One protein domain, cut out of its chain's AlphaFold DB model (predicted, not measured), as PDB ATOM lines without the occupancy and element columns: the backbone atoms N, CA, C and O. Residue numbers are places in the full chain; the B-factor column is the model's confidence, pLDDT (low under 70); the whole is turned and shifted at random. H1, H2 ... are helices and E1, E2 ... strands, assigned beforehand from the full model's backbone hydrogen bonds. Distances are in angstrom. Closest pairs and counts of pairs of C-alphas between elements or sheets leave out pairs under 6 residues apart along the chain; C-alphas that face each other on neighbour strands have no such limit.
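This is residues 256 to 315 and 328 to 403 of the 407 residues of the protein "Ribonuclease 3-like protein 2" of Senna tora (UniProt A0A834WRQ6). Two small sheets, E1 E2 E3 and E4 E5 E6, stand side by side with edge strands E3 and E6 next to each other, as one wall of two panels; the longer helices lie over one side of it and the other side is bare. H2 covers the first panel and H4 the second, H3 packs on H4, and the short H1 sits at the far end of the first panel. The 136 printed residues hold four named helices and six named strands, in the order H1 E1 E2 E3 H2 H3 E4 E5 E6 H4, and both sheets are antiparallel; the class is mixed, helices and strands. The whole is compact, with a radius of gyration of the C-alphas of 15.1 A, and rounded, spanning 41 by 40 by 31 A.

Find C-alpha 256 at (104.911, 103.050, 101.944), where H1, residues 256 to 259, begins. Next come E1, residues 264 to 271, 22.8 A long, E2, 274 to 281, 23.2 A, and E3, 284 to 291, 21.3 A. H2, residues 294 to 315, runs 32.3 A to C-alpha 315 at (113.086, 96.172, 90.391). Beyond the cut look for H3, 330 to 340, 15.0 A, E4, 347 to 354, 21.3 A, E5, 361 to 370, 29.7 A, and E6, 373 to 378, 16.6 A. H4, residues 385 to 402, runs 25.4 A to (102.270, 85.498, 98.534).

E1 E2 E3 is a meander, each strand the antiparallel neighbour of the one before, and is strongly twisted; look at N 267 and O 278, 2.9 A, and N 279 and O 287, 2.8 A. H2 is on it, two layers, at a height of 6.3 A, over E2 and E3; its closest C-alphas to E3 are Ala 297 and Ser 291, 4.9 A. H1 is near H2. The closest C-alphas of E3 and E6 are Ser 291 and Gly 373, 5.6 A. E4 E5 E6 is a second meander, with N 349 and O 365 at 3.0 A and N 368 and O 375 at 2.8 A. H4 is on it, at a height of 8.0 A, slantwise to the strands. H3, on the same face, touches H4 at a steep tilt of 47 degrees, closest at the C-alphas of Ala 330 and Ser 394, 5.0 A. H2 and H4 only just touch, with 3 pairs of C-alphas within 8 A, closest at Cys 307 and Ala 399, 6.8 A. In H3 and H4 every O i to N i+4 pair is within hydrogen-bond range, in H2 17 of 18; H1 is too short for one.

The C-alphas farthest apart are those of Asp 295 and His 358, 44.3 A. Residues 316 to 327 are not printed, and C-alphas 315 and 328 stand 18.4 A apart across this cut. Of the links that are printed whole, none is long. The mean pLDDT of the printed part is 77.5; look for values under 70 at, for instance, residues 292 to 297 and 310 to 315.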
ATOM      1  N   LEU A 256     104.031 103.287 103.090       76.12
ATOM      2  CA  LEU A 256     104.911 103.050 101.944       76.12
ATOM      3  C   LEU A 256     104.741 104.141 100.880       76.12
ATOM      4  O   LEU A 256     105.735 104.654 100.366       76.12
ATOM      5  N   CYS A 257     103.502 104.545 100.588       77.56
ATOM      6  CA  CYS A 257     103.233 105.630  99.642       77.56
ATOM      7  C   CYS A 257     103.720 106.983 100.171       77.56
ATOM      8  O   CYS A 257     104.357 107.731  99.430       77.56
ATOM      9  N   GLN A 258     103.494 107.271 101.457       76.81
ATOM     10  CA  GLN A 258     103.928 108.515 102.090       76.81
ATOM     11  C   GLN A 258     105.455 108.650 102.083       76.81
ATOM     12  O   GLN A 258     105.969 109.711 101.732       76.81
ATOM     13  N   LYS A 259     106.191 107.569 102.384       76.38
ATOM     14  CA  LYS A 259     107.663 107.536 102.281       76.38
ATOM     15  C   LYS A 259     108.165 107.808 100.862       76.38
ATOM     16  O   LYS A 259     109.234 108.383 100.700       76.38
ATOM     17  N   GLN A 260     107.403 107.411  99.844       76.88
ATOM     18  CA  GLN A 260     107.726 107.657  98.435       76.88
ATOM     19  C   GLN A 260     107.207 109.008  97.913       76.88
ATOM     20  O   GLN A 260     107.363 109.293  96.728       76.88
ATOM     21  N   GLY A 261     106.566 109.827  98.756       76.06
ATOM     22  CA  GLY A 261     105.961 111.097  98.343       76.06
ATOM     23  C   GLY A 261     104.761 110.944  97.401       76.06
ATOM     24  O   GLY A 261     104.408 111.899  96.715       76.06
ATOM     25  N   LYS A 262     104.142 109.758  97.348       80.56
ATOM     26  CA  LYS A 262     103.016 109.456  96.457       80.56
ATOM     27  C   LYS A 262     101.682 109.669  97.154       80.56
ATOM     28  O   LYS A 262     101.515 109.322  98.327       80.56
ATOM     29  N   LYS A 263     100.699 110.189  96.420       81.44
ATOM     30  CA  LYS A 263      99.340 110.381  96.928       81.44
ATOM     31  C   LYS A 263      98.533 109.103  96.740       81.44
ATOM     32  O   LYS A 263      98.391 108.615  95.621       81.44
ATOM     33  N   ILE A 264      97.964 108.597  97.827       84.69
ATOM     34  CA  ILE A 264      97.115 107.409  97.815       84.69
ATOM     35  C   ILE A 264      95.646 107.766  98.047       84.69
ATOM     36  O   ILE A 264      95.315 108.500  98.974       84.69
ATOM     37  N   ASP A 265      94.770 107.180  97.232       82.50
ATOM     38  CA  ASP A 265      93.320 107.250  97.368       82.50
ATOM     39  C   ASP A 265      92.732 105.833  97.323       82.50
ATOM     40  O   ASP A 265      92.912 105.099  96.351       82.50
ATOM     41  N   ILE A 266      91.986 105.442  98.359       82.50
ATOM     42  CA  ILE A 266      91.210 104.194  98.352       82.50
ATOM     43  C   ILE A 266      89.747 104.550  98.116       82.50
ATOM     44  O   ILE A 266      89.084 105.109  98.993       82.50
ATOM     45  N   LYS A 267      89.235 104.229  96.928       84.31
ATOM     46  CA  LYS A 267      87.831 104.452  96.571       84.31
ATOM     47  C   LYS A 267      87.027 103.193  96.837       84.31
ATOM     48  O   LYS A 267      87.493 102.088  96.579       84.31
ATOM     49  N   HIS A 268      85.808 103.377  97.322       83.00
ATOM     50  CA  HIS A 268      84.858 102.294  97.522       83.00
ATOM     51  C   HIS A 268      83.600 102.568  96.705       83.00
ATOM     52  O   HIS A 268      83.183 103.716  96.564       83.00
ATOM     53  N   TRP A 269      83.002 101.514  96.163       85.75
ATOM     54  CA  TRP A 269      81.711 101.587  95.488       85.75
ATOM     55  C   TRP A 269      80.990 100.244  95.588       85.75
ATOM     56  O   TRP A 269      81.575  99.227  95.953       85.75
ATOM     57  N   THR A 270      79.698 100.226  95.290       76.50
ATOM     58  CA  THR A 270      78.871  99.013  95.313       76.50
ATOM     59  C   THR A 270      78.276  98.773  93.938       76.50
ATOM     60  O   THR A 270      77.828  99.715  93.284       76.50
ATOM     61  N   LYS A 271      78.250  97.515  93.495       73.44
ATOM     62  CA  LYS A 271      77.588  97.113  92.249       73.44
ATOM     63  C   LYS A 271      76.802  95.828  92.507       73.44
ATOM     64  O   LYS A 271      77.388  94.753  92.621       73.44
ATOM     65  N   GLY A 272      75.479  95.951  92.619       80.00
ATOM     66  CA  GLY A 272      74.609  94.857  93.066       80.00
ATOM     67  C   GLY A 272      74.834  94.524  94.546       80.00
ATOM     68  O   GLY A 272      74.964  95.434  95.359       80.00
ATOM     69  N   SER A 273      74.918  93.233  94.883       68.31
ATOM     70  CA  SER A 273      75.231  92.746  96.241       68.31
ATOM     71  C   SER A 273      76.723  92.793  96.600       68.31
ATOM     72  O   SER A 273      77.084  92.539  97.744       68.31
ATOM     73  N   LYS A 274      77.603  93.115  95.641       63.16
ATOM     74  CA  LYS A 274      79.061  93.105  95.829       63.16
ATOM     75  C   LYS A 274      79.591  94.521  96.093       63.16
ATOM     76  O   LYS A 274      79.269  95.476  95.377       63.16
ATOM     77  N   SER A 275      80.430  94.650  97.117       67.06
ATOM     78  CA  SER A 275      81.200  95.847  97.450       67.06
ATOM     79  C   SER A 275      82.589  95.775  96.815       67.06
ATOM     80  O   SER A 275      83.241  94.737  96.829       67.06
ATOM     81  N   TYR A 276      83.042  96.880  96.242       82.12
ATOM     82  CA  TYR A 276      84.320  97.001  95.555       82.12
ATOM     83  C   TYR A 276      85.183  98.037  96.265       82.12
ATOM     84  O   TYR A 276      84.687  99.079  96.705       82.12
ATOM     85  N   ALA A 277      86.481  97.766  96.332       79.81
ATOM     86  CA  ALA A 277      87.488  98.716  96.765       79.81
ATOM     87  C   ALA A 277      88.612  98.778  95.730       79.81
ATOM     88  O   ALA A 277      89.150  97.750  95.321       79.81
ATOM     89  N   GLY A 278      88.960  99.993  95.316       84.38
ATOM     90  CA  GLY A 278      90.051 100.279  94.393       84.38
ATOM     91  C   GLY A 278      91.103 101.152  95.063       84.38
ATOM     92  O   GLY A 278      90.770 102.186  95.647       84.38
ATOM     93  N   VAL A 279      92.364 100.745  94.975       85.56
ATOM     94  CA  VAL A 279      93.525 101.525  95.408       85.56
ATOM     95  C   VAL A 279      94.090 102.275  94.210       85.56
ATOM     96  O   VAL A 279      94.472 101.665  93.207       85.56
ATOM     97  N   TYR A 280      94.199 103.592  94.353       83.25
ATOM     98  CA  TYR A 280      94.773 104.497  93.369       83.25
ATOM     99  C   TYR A 280      95.994 105.191  93.961       83.25
ATOM    100  O   TYR A 280      95.929 105.725  95.065       83.25
ATOM    101  N   ILE A 281      97.097 105.200  93.219       84.25
ATOM    102  CA  ILE A 281      98.333 105.889  93.600       84.25
ATOM    103  C   ILE A 281      98.666 106.877  92.490       84.25
ATOM    104  O   ILE A 281      98.736 106.494  91.323       84.25
ATOM    105  N   ASP A 282      98.778 108.158  92.843       83.44
ATOM    106  CA  ASP A 282      98.938 109.286  91.914       83.44
ATOM    107  C   ASP A 282      97.903 109.261  90.770       83.44
ATOM    108  O   ASP A 282      98.196 109.520  89.603       83.44
ATOM    109  N   GLY A 283      96.665 108.879  91.104       75.19
ATOM    110  CA  GLY A 283      95.546 108.774  90.164       75.19
ATOM    111  C   GLY A 283      95.520 107.503  89.303       75.19
ATOM    112  O   GLY A 283      94.523 107.269  88.620       75.19
ATOM    113  N   LYS A 284      96.548 106.646  89.355       79.12
ATOM    114  CA  LYS A 284      96.591 105.374  88.615       79.12
ATOM    115  C   LYS A 284      96.028 104.229  89.450       79.12
ATOM    116  O   LYS A 284      96.397 104.066  90.610       79.12
ATOM    117  N   SER A 285      95.150 103.422  88.852       79.94
ATOM    118  CA  SER A 285      94.583 102.231  89.496       79.94
ATOM    119  C   SER A 285      95.656 101.160  89.666       79.94
ATOM    120  O   SER A 285      96.193 100.667  88.676       79.94
ATOM    121  N   VAL A 286      95.936 100.769  90.907       82.12
ATOM    122  CA  VAL A 286      96.939  99.742  91.227       82.12
ATOM    123  C   VAL A 286      96.269  98.390  91.434       82.12
ATOM    124  O   VAL A 286      96.643  97.404  90.795       82.12
ATOM    125  N   ALA A 287      95.233  98.344  92.269       80.00
ATOM    126  CA  ALA A 287      94.475  97.132  92.554       80.00
ATOM    127  C   ALA A 287      92.997  97.455  92.763       80.00
ATOM    128  O   ALA A 287      92.672  98.467  93.379       80.00
ATOM    129  N   THR A 288      92.119  96.571  92.294       79.88
ATOM    130  CA  THR A 288      90.678  96.642  92.544       79.88
ATOM    131  C   THR A 288      90.196  95.266  92.961       79.88
ATOM    132  O   THR A 288      90.418  94.295  92.246       79.88
ATOM    133  N   VAL A 289      89.547  95.177  94.119       73.88
ATOM    134  CA  VAL A 289      89.047  93.917  94.676       73.88
ATOM    135  C   VAL A 289      87.571  94.062  95.010       73.88
ATOM    136  O   VAL A 289      87.121  95.124  95.444       73.88
ATOM    137  N   SER A 290      86.816  92.985  94.802       74.69
ATOM    138  CA  SER A 290      85.415  92.889  95.201       74.69
ATOM    139  C   SER A 290      85.243  91.878  96.328       74.69
ATOM    140  O   SER A 290      85.947  90.875  96.387       74.69
ATOM    141  N   SER A 291      84.306  92.145  97.226       70.88
ATOM    142  CA  SER A 291      83.854  91.231  98.270       70.88
ATOM    143  C   SER A 291      82.382  91.514  98.546       70.88
ATOM    144  O   SER A 291      81.873  92.588  98.228       70.88
ATOM    145  N   GLU A 292      81.672  90.589  99.176       66.38
ATOM    146  CA  GLU A 292      80.332  90.878  99.704       66.38
ATOM    147  C   GLU A 292      80.370  91.940 100.815       66.38
ATOM    148  O   GLU A 292      79.350  92.530 101.166       66.38
ATOM    149  N   GLN A 293      81.560  92.225 101.354       60.31
ATOM    150  CA  GLN A 293      81.735  93.122 102.483       60.31
ATOM    151  C   GLN A 293      82.739  94.225 102.206       60.31
ATOM    152  O   GLN A 293      83.849  93.996 101.729       60.31
ATOM    153  N   ARG A 294      82.352  95.440 102.593       68.06
ATOM    154  CA  ARG A 294      83.131  96.657 102.354       68.06
ATOM    155  C   ARG A 294      84.512  96.617 103.003       68.06
ATOM    156  O   ARG A 294      85.496  96.986 102.367       68.06
ATOM    157  N   ASP A 295      84.587  96.179 104.255       59.75
ATOM    158  CA  ASP A 295      85.834  96.241 105.021       59.75
ATOM    159  C   ASP A 295      86.819  95.147 104.565       59.75
ATOM    160  O   ASP A 295      88.014  95.413 104.452       59.75
ATOM    161  N   ILE A 296      86.309  93.973 104.163       65.25
ATOM    162  CA  ILE A 296      87.103  92.900 103.537       65.25
ATOM    163  C   ILE A 296      87.589  93.324 102.145       65.25
ATOM    164  O   ILE A 296      88.770  93.168 101.839       65.25
ATOM    165  N   ALA A 297      86.721  93.924 101.316       66.81
ATOM    166  CA  ALA A 297      87.119  94.460 100.011       66.81
ATOM    167  C   ALA A 297      88.259  95.473 100.165       66.81
ATOM    168  O   ALA A 297      89.264  95.390  99.462       66.81
ATOM    169  N   ARG A 298      88.135  96.394 101.130       74.62
ATOM    170  CA  ARG A 298      89.161  97.395 101.441       74.62
ATOM    171  C   ARG A 298      90.477  96.758 101.885       74.62
ATOM    172  O   ARG A 298      91.530  97.152 101.385       74.62
ATOM    173  N   LEU A 299      90.421  95.798 102.808       69.31
ATOM    174  CA  LEU A 299      91.595  95.088 103.308       69.31
ATOM    175  C   LEU A 299      92.323  94.358 102.172       69.31
ATOM    176  O   LEU A 299      93.529  94.525 102.001       69.31
ATOM    177  N   ASN A 300      91.586  93.603 101.358       70.25
ATOM    178  CA  ASN A 300      92.154  92.818 100.265       70.25
ATOM    179  C   ASN A 300      92.676  93.697  99.124       70.25
ATOM    180  O   ASN A 300      93.725  93.399  98.560       70.25
ATOM    181  N   ALA A 301      92.007  94.812  98.818       78.56
ATOM    182  CA  ALA A 301      92.514  95.786  97.855       78.56
ATOM    183  C   ALA A 301      93.853  96.382  98.312       78.56
ATOM    184  O   ALA A 301      94.768  96.531  97.501       78.56
ATOM    185  N   ALA A 302      94.002  96.658  99.612       78.12
ATOM    186  CA  ALA A 302      95.266  97.130 100.159       78.12
ATOM    187  C   ALA A 302      96.369  96.058 100.125       78.12
ATOM    188  O   ALA A 302      97.488  96.364  99.716       78.12
ATOM    189  N   LYS A 303      96.048  94.795 100.453       71.75
ATOM    190  CA  LYS A 303      96.970  93.649 100.300       71.75
ATOM    191  C   LYS A 303      97.462  93.512  98.854       71.75
ATOM    192  O   LYS A 303      98.665  93.440  98.612       71.75
ATOM    193  N   ALA A 304      96.541  93.540  97.890       73.25
ATOM    194  CA  ALA A 304      96.857  93.422  96.469       73.25
ATOM    195  C   ALA A 304      97.726  94.587  95.963       73.25
ATOM    196  O   ALA A 304      98.647  94.382  95.170       73.25
ATOM    197  N   ALA A 305      97.474  95.809  96.442       82.38
ATOM    198  CA  ALA A 305      98.290  96.967  96.096       82.38
ATOM    199  C   ALA A 305      99.705  96.899  96.693       82.38
ATOM    200  O   ALA A 305     100.666  97.227  96.002       82.38
ATOM    201  N   LEU A 306      99.850  96.442  97.943       76.19
ATOM    202  CA  LEU A 306     101.157  96.248  98.575       76.19
ATOM    203  C   LEU A 306     102.026  95.241  97.826       76.19
ATOM    204  O   LEU A 306     103.212  95.507  97.630       76.19
ATOM    205  N   CYS A 307     101.441  94.128  97.374       72.25
ATOM    206  CA  CYS A 307     102.161  93.135  96.575       72.25
ATOM    207  C   CYS A 307     102.734  93.784  95.308       72.25
ATOM    208  O   CYS A 307     103.943  93.763  95.092       72.25
ATOM    209  N   LYS A 308     101.892  94.500  94.547       74.44
ATOM    210  CA  LYS A 308     102.326  95.213  93.335       74.44
ATOM    211  C   LYS A 308     103.416  96.256  93.590       74.44
ATOM    212  O   LYS A 308     104.302  96.431  92.762       74.44
ATOM    213  N   LEU A 309     103.355  96.983  94.702       74.38
ATOM    214  CA  LEU A 309     104.352  98.013  95.013       74.38
ATOM    215  C   LEU A 309     105.683  97.428  95.473       74.38
ATOM    216  O   LEU A 309     106.727  97.998  95.165       74.38
ATOM    217  N   THR A 310     105.655  96.313  96.197       68.06
ATOM    218  CA  THR A 310     106.869  95.637  96.667       68.06
ATOM    219  C   THR A 310     107.654  95.067  95.484       68.06
ATOM    220  O   THR A 310     108.868  95.251  95.423       68.06
ATOM    221  N   ASP A 311     106.949  94.523  94.487       62.19
ATOM    222  CA  ASP A 311     107.527  94.046  93.222       62.19
ATOM    223  C   ASP A 311     108.178  95.173  92.392       62.19
ATOM    224  O   ASP A 311     109.182  94.964  91.713       62.19
ATOM    225  N   LEU A 312     107.649  96.400  92.465       57.69
ATOM    226  CA  LEU A 312     108.222  97.567  91.778       57.69
ATOM    227  C   LEU A 312     109.467  98.131  92.482       57.69
ATOM    228  O   LEU A 312     110.321  98.743  91.838       57.69
ATOM    229  N   VAL A 313     109.574  97.966  93.802       52.88
ATOM    230  CA  VAL A 313     110.711  98.466  94.593       52.88
ATOM    231  C   VAL A 313     111.926  97.546  94.456       52.88
ATOM    232  O   VAL A 313     113.049  98.040  94.341       52.88
ATOM    233  N   THR A 314     111.726  96.228  94.392       47.38
ATOM    234  CA  THR A 314     112.805  95.260  94.122       47.38
ATOM    235  C   THR A 314     113.388  95.407  92.716       47.38
ATOM    236  O   THR A 314     114.583  95.184  92.535       47.38
ATOM    237  N   ALA A 315     112.603  95.876  91.742       45.72
ATOM    238  CA  ALA A 315     113.086  96.172  90.391       45.72
ATOM    239  C   ALA A 315     114.039  97.388  90.310       45.72
ATOM    240  O   ALA A 315     114.875  97.445  89.410       45.72
ATOM    241  N   VAL A 328     106.917  81.737  83.141       77.88
ATOM    242  CA  VAL A 328     106.713  81.149  81.813       77.88
ATOM    243  C   VAL A 328     105.533  80.181  81.890       77.88
ATOM    244  O   VAL A 328     105.497  79.289  82.745       77.88
ATOM    245  N   GLY A 329     104.542  80.391  81.020       81.12
ATOM    246  CA  GLY A 329     103.312  79.601  81.003       81.12
ATOM    247  C   GLY A 329     102.366  79.894  82.172       81.12
ATOM    248  O   GLY A 329     101.561  79.030  82.521       81.12
ATOM    249  N   ALA A 330     102.430  81.086  82.775       86.25
ATOM    250  CA  ALA A 330     101.561  81.497  83.879       86.25
ATOM    251  C   ALA A 330     100.076  81.258  83.586       86.25
ATOM    252  O   ALA A 330      99.350  80.782  84.449       86.25
ATOM    253  N   LYS A 331      99.622  81.501  82.350       89.31
ATOM    254  CA  LYS A 331      98.224  81.265  81.955       89.31
ATOM    255  C   LYS A 331      97.784  79.812  82.194       89.31
ATOM    256  O   LYS A 331      96.696  79.567  82.711       89.31
ATOM    257  N   GLN A 332      98.648  78.859  81.842       86.69
ATOM    258  CA  GLN A 332      98.405  77.431  82.042       86.69
ATOM    259  C   GLN A 332      98.519  77.054  83.521       86.69
ATOM    260  O   GLN A 332      97.632  76.393  84.051       86.69
ATOM    261  N   LYS A 333      99.568  77.525  84.203       88.81
ATOM    262  CA  LYS A 333      99.778  77.252  85.632       88.81
ATOM    263  C   LYS A 333      98.623  77.766  86.491       88.81
ATOM    264  O   LYS A 333      98.170  77.064  87.386       88.81
ATOM    265  N   LEU A 334      98.098  78.950  86.180       88.62
ATOM    266  CA  LEU A 334      96.949  79.529  86.871       88.62
ATOM    267  C   LEU A 334      95.678  78.708  86.630       88.62
ATOM    268  O   LEU A 334      94.911  78.472  87.556       88.62
ATOM    269  N   HIS A 335      95.477  78.212  85.406       89.00
ATOM    270  CA  HIS A 335      94.369  77.309  85.098       89.00
ATOM    271  C   HIS A 335      94.472  75.980  85.874       89.00
ATOM    272  O   HIS A 335      93.475  75.503  86.416       89.00
ATOM    273  N   GLU A 336      95.667  75.393  85.972       85.88
ATOM    274  CA  GLU A 336      95.921  74.195  86.786       85.88
ATOM    275  C   GLU A 336      95.691  74.455  88.285       85.88
ATOM    276  O   GLU A 336      95.102  73.619  88.973       85.88
ATOM    277  N   LEU A 337      96.102  75.626  88.783       84.62
ATOM    278  CA  LEU A 337      95.893  76.053  90.168       84.62
ATOM    279  C   LEU A 337      94.400  76.197  90.494       84.62
ATOM    280  O   LEU A 337      93.952  75.637  91.496       84.62
ATOM    281  N   CYS A 338      93.614  76.847  89.626       85.75
ATOM    282  CA  CYS A 338      92.157  76.909  89.772       85.75
ATOM    283  C   CYS A 338      91.537  75.507  89.828       85.75
ATOM    284  O   CYS A 338      90.689  75.244  90.678       85.75
ATOM    285  N   GLY A 339      92.000  74.584  88.976       79.12
ATOM    286  CA  GLY A 339      91.548  73.191  88.982       79.12
ATOM    287  C   GLY A 339      91.824  72.477  90.308       79.12
ATOM    288  O   GLY A 339      90.926  71.845  90.863       79.12
ATOM    289  N   LYS A 340      93.036  72.627  90.861       82.50
ATOM    290  CA  LYS A 340      93.413  72.054  92.169       82.50
ATOM    291  C   LYS A 340      92.580  72.627  93.319       82.50
ATOM    292  O   LYS A 340      92.182  71.880  94.208       82.50
ATOM    293  N   LYS A 341      92.301  73.934  93.293       78.25
ATOM    294  CA  LYS A 341      91.532  74.652  94.326       78.25
ATOM    295  C   LYS A 341      90.008  74.604  94.117       78.25
ATOM    296  O   LYS A 341      89.278  75.208  94.895       78.25
ATOM    297  N   LYS A 342      89.517  73.875  93.101       82.06
ATOM    298  CA  LYS A 342      88.093  73.800  92.710       82.06
ATOM    299  C   LYS A 342      87.453  75.175  92.437       82.06
ATOM    300  O   LYS A 342      86.274  75.378  92.713       82.06
ATOM    301  N   TRP A 343      88.222  76.119  91.900       85.06
ATOM    302  CA  TRP A 343      87.736  77.438  91.488       85.06
ATOM    303  C   TRP A 343      87.282  77.448  90.030       85.06
ATOM    304  O   TRP A 343      87.629  76.562  89.241       85.06
ATOM    305  N   SER A 344      86.537  78.487  89.657       84.31
ATOM    306  CA  SER A 344      86.167  78.737  88.267       84.31
ATOM    307  C   SER A 344      87.410  78.943  87.396       84.31
ATOM    308  O   SER A 344      88.473  79.371  87.861       84.31
ATOM    309  N   LYS A 345      87.283  78.643  86.100       89.88
ATOM    310  CA  LYS A 345      88.379  78.847  85.146       89.88
ATOM    311  C   LYS A 345      88.730  80.342  85.053       89.88
ATOM    312  O   LYS A 345      87.816  81.162  85.064       89.88
ATOM    313  N   PRO A 346      90.022  80.697  84.930       92.62
ATOM    314  CA  PRO A 346      90.436  82.085  84.778       92.62
ATOM    315  C   PRO A 346      89.935  82.665  83.448       92.62
ATOM    316  O   PRO A 346      90.218  82.118  82.378       92.62
ATOM    317  N   GLU A 347      89.227  83.788  83.518       91.56
ATOM    318  CA  GLU A 347      88.747  84.561  82.371       91.56
ATOM    319  C   GLU A 347      89.691  85.730  82.096       91.56
ATOM    320  O   GLU A 347      90.101  86.429  83.018       91.56
ATOM    321  N   TYR A 348      90.034  85.966  80.830       91.62
ATOM    322  CA  TYR A 348      90.952  87.035  80.433       91.62
ATOM    323  C   TYR A 348      90.227  88.077  79.593       91.62
ATOM    324  O   TYR A 348      89.400  87.735  78.744       91.62
ATOM    325  N   ARG A 349      90.556  89.353  79.804       88.31
ATOM    326  CA  ARG A 349      90.008  90.474  79.034       88.31
ATOM    327  C   ARG A 349      91.108  91.472  78.695       88.31
ATOM    328  O   ARG A 349      91.941  91.784  79.534       88.31
ATOM    329  N   THR A 350      91.104  91.999  77.474       88.12
ATOM    330  CA  THR A 350      91.953  93.142  77.108       88.12
ATOM    331  C   THR A 350      91.306  94.426  77.620       88.12
ATOM    332  O   THR A 350      90.181  94.738  77.241       88.12
ATOM    333  N   GLU A 351      92.005  95.143  78.496       79.25
ATOM    334  CA  GLU A 351      91.537  96.383  79.129       79.25
ATOM    335  C   GLU A 351      92.017  97.629  78.373       79.25
ATOM    336  O   GLU A 351      91.337  98.652  78.368       79.25
ATOM    337  N   SER A 352      93.173  97.550  77.706       76.44
ATOM    338  CA  SER A 352      93.663  98.604  76.816       76.44
ATOM    339  C   SER A 352      94.433  98.031  75.626       76.44
ATOM    340  O   SER A 352      95.106  97.004  75.745       76.44
ATOM    341  N   ASP A 353      94.319  98.691  74.470       84.31
ATOM    342  CA  ASP A 353      95.026  98.340  73.233       84.31
ATOM    343  C   ASP A 353      95.533  99.595  72.486       84.31
ATOM    344  O   ASP A 353      95.195  99.878  71.338       84.31
ATOM    345  N   VAL A 354      96.350 100.394  73.167       72.31
ATOM    346  CA  VAL A 354      96.742 101.731  72.702       72.31
ATOM    347  C   VAL A 354      98.020 101.673  71.863       72.31
ATOM    348  O   VAL A 354      98.901 100.849  72.093       72.31
ATOM    349  N   GLY A 355      98.139 102.580  70.895       75.19
ATOM    350  CA  GLY A 355      99.357 102.787  70.114       75.19
ATOM    351  C   GLY A 355      99.167 102.542  68.615       75.19
ATOM    352  O   GLY A 355      98.169 101.954  68.186       75.19
ATOM    353  N   PRO A 356     100.104 103.030  67.787       65.75
ATOM    354  CA  PRO A 356     100.074 102.793  66.353       65.75
ATOM    355  C   PRO A 356     100.287 101.304  66.054       65.75
ATOM    356  O   PRO A 356     100.906 100.584  66.831       65.75
ATOM    357  N   ALA A 357      99.816 100.828  64.897       71.94
ATOM    358  CA  ALA A 357      99.858  99.401  64.546       71.94
ATOM    359  C   ALA A 357     101.263  98.759  64.632       71.94
ATOM    360  O   ALA A 357     101.367  97.551  64.825       71.94
ATOM    361  N   HIS A 358     102.326  99.559  64.504       74.00
ATOM    362  CA  HIS A 358     103.723  99.125  64.587       74.00
ATOM    363  C   HIS A 358     104.325  99.154  66.007       74.00
ATOM    364  O   HIS A 358     105.423  98.640  66.191       74.00
ATOM    365  N   ASP A 359     103.633  99.720  67.000       77.75
ATOM    366  CA  ASP A 359     104.039  99.715  68.416       77.75
ATOM    367  C   ASP A 359     102.806  99.641  69.326       77.75
ATOM    368  O   ASP A 359     102.560 100.477  70.197       77.75
ATOM    369  N   LYS A 360     101.959  98.647  69.052       81.06
ATOM    370  CA  LYS A 360     100.721  98.453  69.795       81.06
ATOM    371  C   LYS A 360     101.029  97.866  71.170       81.06
ATOM    372  O   LYS A 360     101.751  96.873  71.287       81.06
ATOM    373  N   LYS A 361     100.467  98.481  72.202       81.44
ATOM    374  CA  LYS A 361     100.611  98.087  73.598       81.44
ATOM    375  C   LYS A 361      99.288  97.556  74.121       81.44
ATOM    376  O   LYS A 361      98.236  98.145  73.887       81.44
ATOM    377  N   PHE A 362      99.349  96.440  74.829       81.31
ATOM    378  CA  PHE A 362      98.193  95.755  75.378       81.31
ATOM    379  C   PHE A 362      98.330  95.633  76.884       81.31
ATOM    380  O   PHE A 362      99.381  95.228  77.380       81.31
ATOM    381  N   VAL A 363      97.241  95.907  77.590       78.56
ATOM    382  CA  VAL A 363      97.084  95.548  78.998       78.56
ATOM    383  C   VAL A 363      95.901  94.601  79.095       78.56
ATOM    384  O   VAL A 363      94.802  94.911  78.629       78.56
ATOM    385  N   CYS A 364      96.119  93.440  79.703       84.44
ATOM    386  CA  CYS A 364      95.068  92.461  79.948       84.44
ATOM    387  C   CYS A 364      94.796  92.339  81.443       84.44
ATOM    388  O   CYS A 364      95.676  92.551  82.277       84.44
ATOM    389  N   SER A 365      93.572  91.961  81.777       83.38
ATOM    390  CA  SER A 365      93.187  91.528  83.104       83.38
ATOM    391  C   SER A 365      92.856  90.039  83.112       83.38
ATOM    392  O   SER A 365      92.491  89.461  82.085       83.38
ATOM    393  N   VAL A 366      93.004  89.419  84.279       90.12
ATOM    394  CA  VAL A 366      92.528  88.068  84.566       90.12
ATOM    395  C   VAL A 366      91.549  88.108  85.730       90.12
ATOM    396  O   VAL A 366      91.772  88.804  86.722       90.12
ATOM    397  N   GLN A 367      90.468  87.353  85.603       87.94
ATOM    398  CA  GLN A 367      89.409  87.225  86.585       87.94
ATOM    399  C   GLN A 367      89.236  85.759  86.985       87.94
ATOM    400  O   GLN A 367      89.148  84.887  86.125       87.94
ATOM    401  N   ILE A 368      89.172  85.478  88.285       87.94
ATOM    402  CA  ILE A 368      88.898  84.143  88.830       87.94
ATOM    403  C   ILE A 368      87.775  84.269  89.842       87.94
ATOM    404  O   ILE A 368      87.860  85.060  90.781       87.94
ATOM    405  N   GLU A 369      86.727  83.475  89.673       79.25
ATOM    406  CA  GLU A 369      85.687  83.351  90.686       79.25
ATOM    407  C   GLU A 369      86.075  82.258  91.688       79.25
ATOM    408  O   GLU A 369      86.296  81.098  91.333       79.25
ATOM    409  N   THR A 370      86.214  82.670  92.945       76.00
ATOM    410  CA  THR A 370      86.546  81.828  94.097       76.00
ATOM    411  C   THR A 370      85.368  81.818  95.068       76.00
ATOM    412  O   THR A 370      84.462  82.647  94.969       76.00
ATOM    413  N   PHE A 371      85.394  80.922  96.054       60.00
ATOM    414  CA  PHE A 371      84.377  80.894  97.109       60.00
ATOM    415  C   PHE A 371      84.352  82.181  97.959       60.00
ATOM    416  O   PHE A 371      83.291  82.570  98.431       60.00
ATOM    417  N   ASN A 372      85.478  82.899  98.063       51.53
ATOM    418  CA  ASN A 372      85.588  84.173  98.789       51.53
ATOM    419  C   ASN A 372      85.338  85.412  97.903       51.53
ATOM    420  O   ASN A 372      85.573  86.549  98.322       51.53
ATOM    421  N   GLY A 373      84.852  85.208  96.674       66.06
ATOM    422  CA  GLY A 373      84.517  86.264  95.727       66.06
ATOM    423  C   GLY A 373      85.341  86.217  94.444       66.06
ATOM    424  O   GLY A 373      86.037  85.249  94.137       66.06
ATOM    425  N   VAL A 374      85.239  87.287  93.659       73.50
ATOM    426  CA  VAL A 374      85.896  87.386  92.355       73.50
ATOM    427  C   VAL A 374      87.220  88.122  92.511       73.50
ATOM    428  O   VAL A 374      87.243  89.312  92.838       73.50
ATOM    429  N   LEU A 375      88.312  87.409  92.249       74.81
ATOM    430  CA  LEU A 375      89.650  87.969  92.144       74.81
ATOM    431  C   LEU A 375      89.826  88.555  90.747       74.81
ATOM    432  O   LEU A 375      89.557  87.884  89.755       74.81
ATOM    433  N   HIS A 376      90.291  89.797  90.669       83.06
ATOM    434  CA  HIS A 376      90.609  90.474  89.414       83.06
ATOM    435  C   HIS A 376      92.024  91.030  89.501       83.06
ATOM    436  O   HIS A 376      92.392  91.652  90.499       83.06
ATOM    437  N   MET A 377      92.829  90.787  88.472       81.56
ATOM    438  CA  MET A 377      94.189  91.295  88.410       81.56
ATOM    439  C   MET A 377      94.501  91.864  87.040       81.56
ATOM    440  O   MET A 377      94.352  91.192  86.027       81.56
ATOM    441  N   LEU A 378      94.973  93.106  87.034       80.44
ATOM    442  CA  LEU A 378      95.497  93.776  85.851       80.44
ATOM    443  C   LEU A 378      96.990  93.459  85.695       80.44
ATOM    444  O   LEU A 378      97.738  93.685  86.653       80.44
ATOM    445  N   GLY A 379      97.373  92.952  84.522       78.19
ATOM    446  CA  GLY A 379      98.753  92.697  84.105       78.19
ATOM    447  C   GLY A 379      99.514  93.958  83.704       78.19
ATOM    448  O   GLY A 379      98.951  95.053  83.664       78.19
ATOM    449  N   ASP A 380     100.793  93.786  83.387       77.00
ATOM    450  CA  ASP A 380     101.647  94.841  82.850       77.00
ATOM    451  C   ASP A 380     101.384  95.073  81.358       77.00
ATOM    452  O   ASP A 380     100.845  94.225  80.641       77.00
ATOM    453  N   GLU A 381     101.814  96.236  80.879       79.94
ATOM    454  CA  GLU A 381     101.765  96.581  79.465       79.94
ATOM    455  C   GLU A 381     102.760  95.738  78.653       79.94
ATOM    456  O   GLU A 381     103.953  95.674  78.966       79.94
ATOM    457  N   LYS A 382     102.278  95.089  77.587       84.06
ATOM    458  CA  LYS A 382     103.091  94.245  76.697       84.06
ATOM    459  C   LYS A 382     102.806  94.538  75.231       84.06
ATOM    460  O   LYS A 382     101.742  95.027  74.870       84.06
ATOM    461  N   SER A 383     103.749  94.194  74.359       81.81
ATOM    462  CA  SER A 383     103.609  94.380  72.906       81.81
ATOM    463  C   SER A 383     102.673  93.356  72.251       81.81
ATOM    464  O   SER A 383     102.254  93.531  71.108       81.81
ATOM    465  N   ARG A 384     102.322  92.273  72.959       84.12
ATOM    466  CA  ARG A 384     101.413  91.227  72.472       84.12
ATOM    467  C   ARG A 384     100.366  90.873  73.516       84.12
ATOM    468  O   ARG A 384     100.693  90.693  74.684       84.12
ATOM    469  N   VAL A 385      99.133  90.634  73.065       86.62
ATOM    470  CA  VAL A 385      98.013  90.195  73.922       86.62
ATOM    471  C   VAL A 385      98.380  88.952  74.737       86.62
ATOM    472  O   VAL A 385      98.176  88.931  75.942       86.62
ATOM    473  N   LYS A 386      99.000  87.939  74.116       86.75
ATOM    474  CA  LYS A 386      99.392  86.702  74.815       86.75
ATOM    475  C   LYS A 386     100.388  86.953  75.955       86.75
ATOM    476  O   LYS A 386     100.341  86.268  76.971       86.75
ATOM    477  N   GLU A 387     101.286  87.920  75.783       83.81
ATOM    478  CA  GLU A 387     102.258  88.314  76.808       83.81
ATOM    479  C   GLU A 387     101.573  89.138  77.907       83.81
ATOM    480  O   GLU A 387     101.819  88.885  79.080       83.81
ATOM    481  N   ALA A 388     100.644  90.035  77.553       83.88
ATOM    482  CA  ALA A 388      99.842  90.797  78.515       83.88
ATOM    483  C   ALA A 388      98.943  89.885  79.372       83.88
ATOM    484  O   ALA A 388      98.847  90.053  80.587       83.88
ATOM    485  N   GLU A 389      98.318  88.869  78.770       90.00
ATOM    486  CA  GLU A 389      97.560  87.843  79.495       90.00
ATOM    487  C   GLU A 389      98.467  87.001  80.399       90.00
ATOM    488  O   GLU A 389      98.097  86.699  81.533       90.00
ATOM    489  N   ASN A 390      99.658  86.617  79.921       86.94
ATOM    490  CA  ASN A 390     100.622  85.876  80.734       86.94
ATOM    491  C   ASN A 390     101.136  86.724  81.904       86.94
ATOM    492  O   ASN A 390     101.298  86.191  82.996       86.94
ATOM    493  N   SER A 391     101.337  88.026  81.700       84.25
ATOM    494  CA  SER A 391     101.676  88.979  82.757       84.25
ATOM    495  C   SER A 391     100.567  89.044  83.810       84.25
ATOM    496  O   SER A 391     100.828  88.813  84.990       84.25
ATOM    497  N   ALA A 392      99.308  89.230  83.388       84.62
ATOM    498  CA  ALA A 392      98.154  89.230  84.289       84.62
ATOM    499  C   ALA A 392      98.053  87.922  85.090       84.62
ATOM    500  O   ALA A 392      97.858  87.947  86.306       84.62
ATOM    501  N   ALA A 393      98.256  86.778  84.429       88.56
ATOM    502  CA  ALA A 393      98.288  85.474  85.080       88.56
ATOM    503  C   ALA A 393      99.463  85.333  86.058       88.56
ATOM    504  O   ALA A 393      99.295  84.780  87.138       88.56
ATOM    505  N   SER A 394     100.648  85.829  85.696       82.19
ATOM    506  CA  SER A 394     101.857  85.745  86.520       82.19
ATOM    507  C   SER A 394     101.706  86.562  87.798       82.19
ATOM    508  O   SER A 394     102.051  86.073  88.871       82.19
ATOM    509  N   LEU A 395     101.165  87.778  87.698       76.88
ATOM    510  CA  LEU A 395     100.859  88.599  88.868       76.88
ATOM    511  C   LEU A 395      99.778  87.940  89.730       76.88
ATOM    512  O   LEU A 395      99.908  87.925  90.950       76.88
ATOM    513  N   MET A 396      98.746  87.348  89.116       84.81
ATOM    514  CA  MET A 396      97.682  86.662  89.856       84.81
ATOM    515  C   MET A 396      98.219  85.450  90.618       84.81
ATOM    516  O   MET A 396      97.914  85.304  91.794       84.81
ATOM    517  N   ILE A 397      99.058  84.614  89.992       80.75
ATOM    518  CA  ILE A 397      99.728  83.496  90.673       80.75
ATOM    519  C   ILE A 397     100.550  84.015  91.847       80.75
ATOM    520  O   ILE A 397     100.399  83.511  92.949       80.75
ATOM    521  N   ARG A 398     101.362  85.057  91.645       73.12
ATOM    522  CA  ARG A 398     102.165  85.630  92.729       73.12
ATOM    523  C   ARG A 398     101.314  86.143  93.870       73.12
ATOM    524  O   ARG A 398     101.628  85.853  95.011       73.12
ATOM    525  N   ALA A 399     100.227  86.850  93.576       65.88
ATOM    526  CA  ALA A 399      99.304  87.311  94.602       65.88
ATOM    527  C   ALA A 399      98.655  86.142  95.359       65.88
ATOM    528  O   ALA A 399      98.417  86.261  96.556       65.88
ATOM    529  N   LEU A 400      98.395  85.023  94.677       71.25
ATOM    530  CA  LEU A 400      97.858  83.781  95.245       71.25
ATOM    531  C   LEU A 400      98.900  82.921  95.980       71.25
ATOM    532  O   LEU A 400      98.500  82.053  96.742       71.25
ATOM    533  N   GLU A 401     100.196  83.115  95.725       65.38
ATOM    534  CA  GLU A 401     101.315  82.418  96.383       65.38
ATOM    535  C   GLU A 401     101.888  83.241  97.550       65.38
ATOM    536  O   GLU A 401     102.302  82.682  98.555       65.38
ATOM    537  N   SER A 402     101.886  84.576  97.452       51.00
ATOM    538  CA  SER A 402     102.270  85.498  98.534       51.00
ATOM    539  C   SER A 402     101.179  85.647  99.591       51.00
ATOM    540  O   SER A 402     101.418  86.148 100.689       51.00
ATOM    541  N   THR A 403      99.953  85.269  99.238       46.78
ATOM    542  CA  THR A 403      98.921  84.923 100.199       46.78
ATOM    543  C   THR A 403      98.988  83.413 100.338       46.78
ATOM    544  O   THR A 403      98.505  82.716  99.461       46.78
TER     545      THR A 403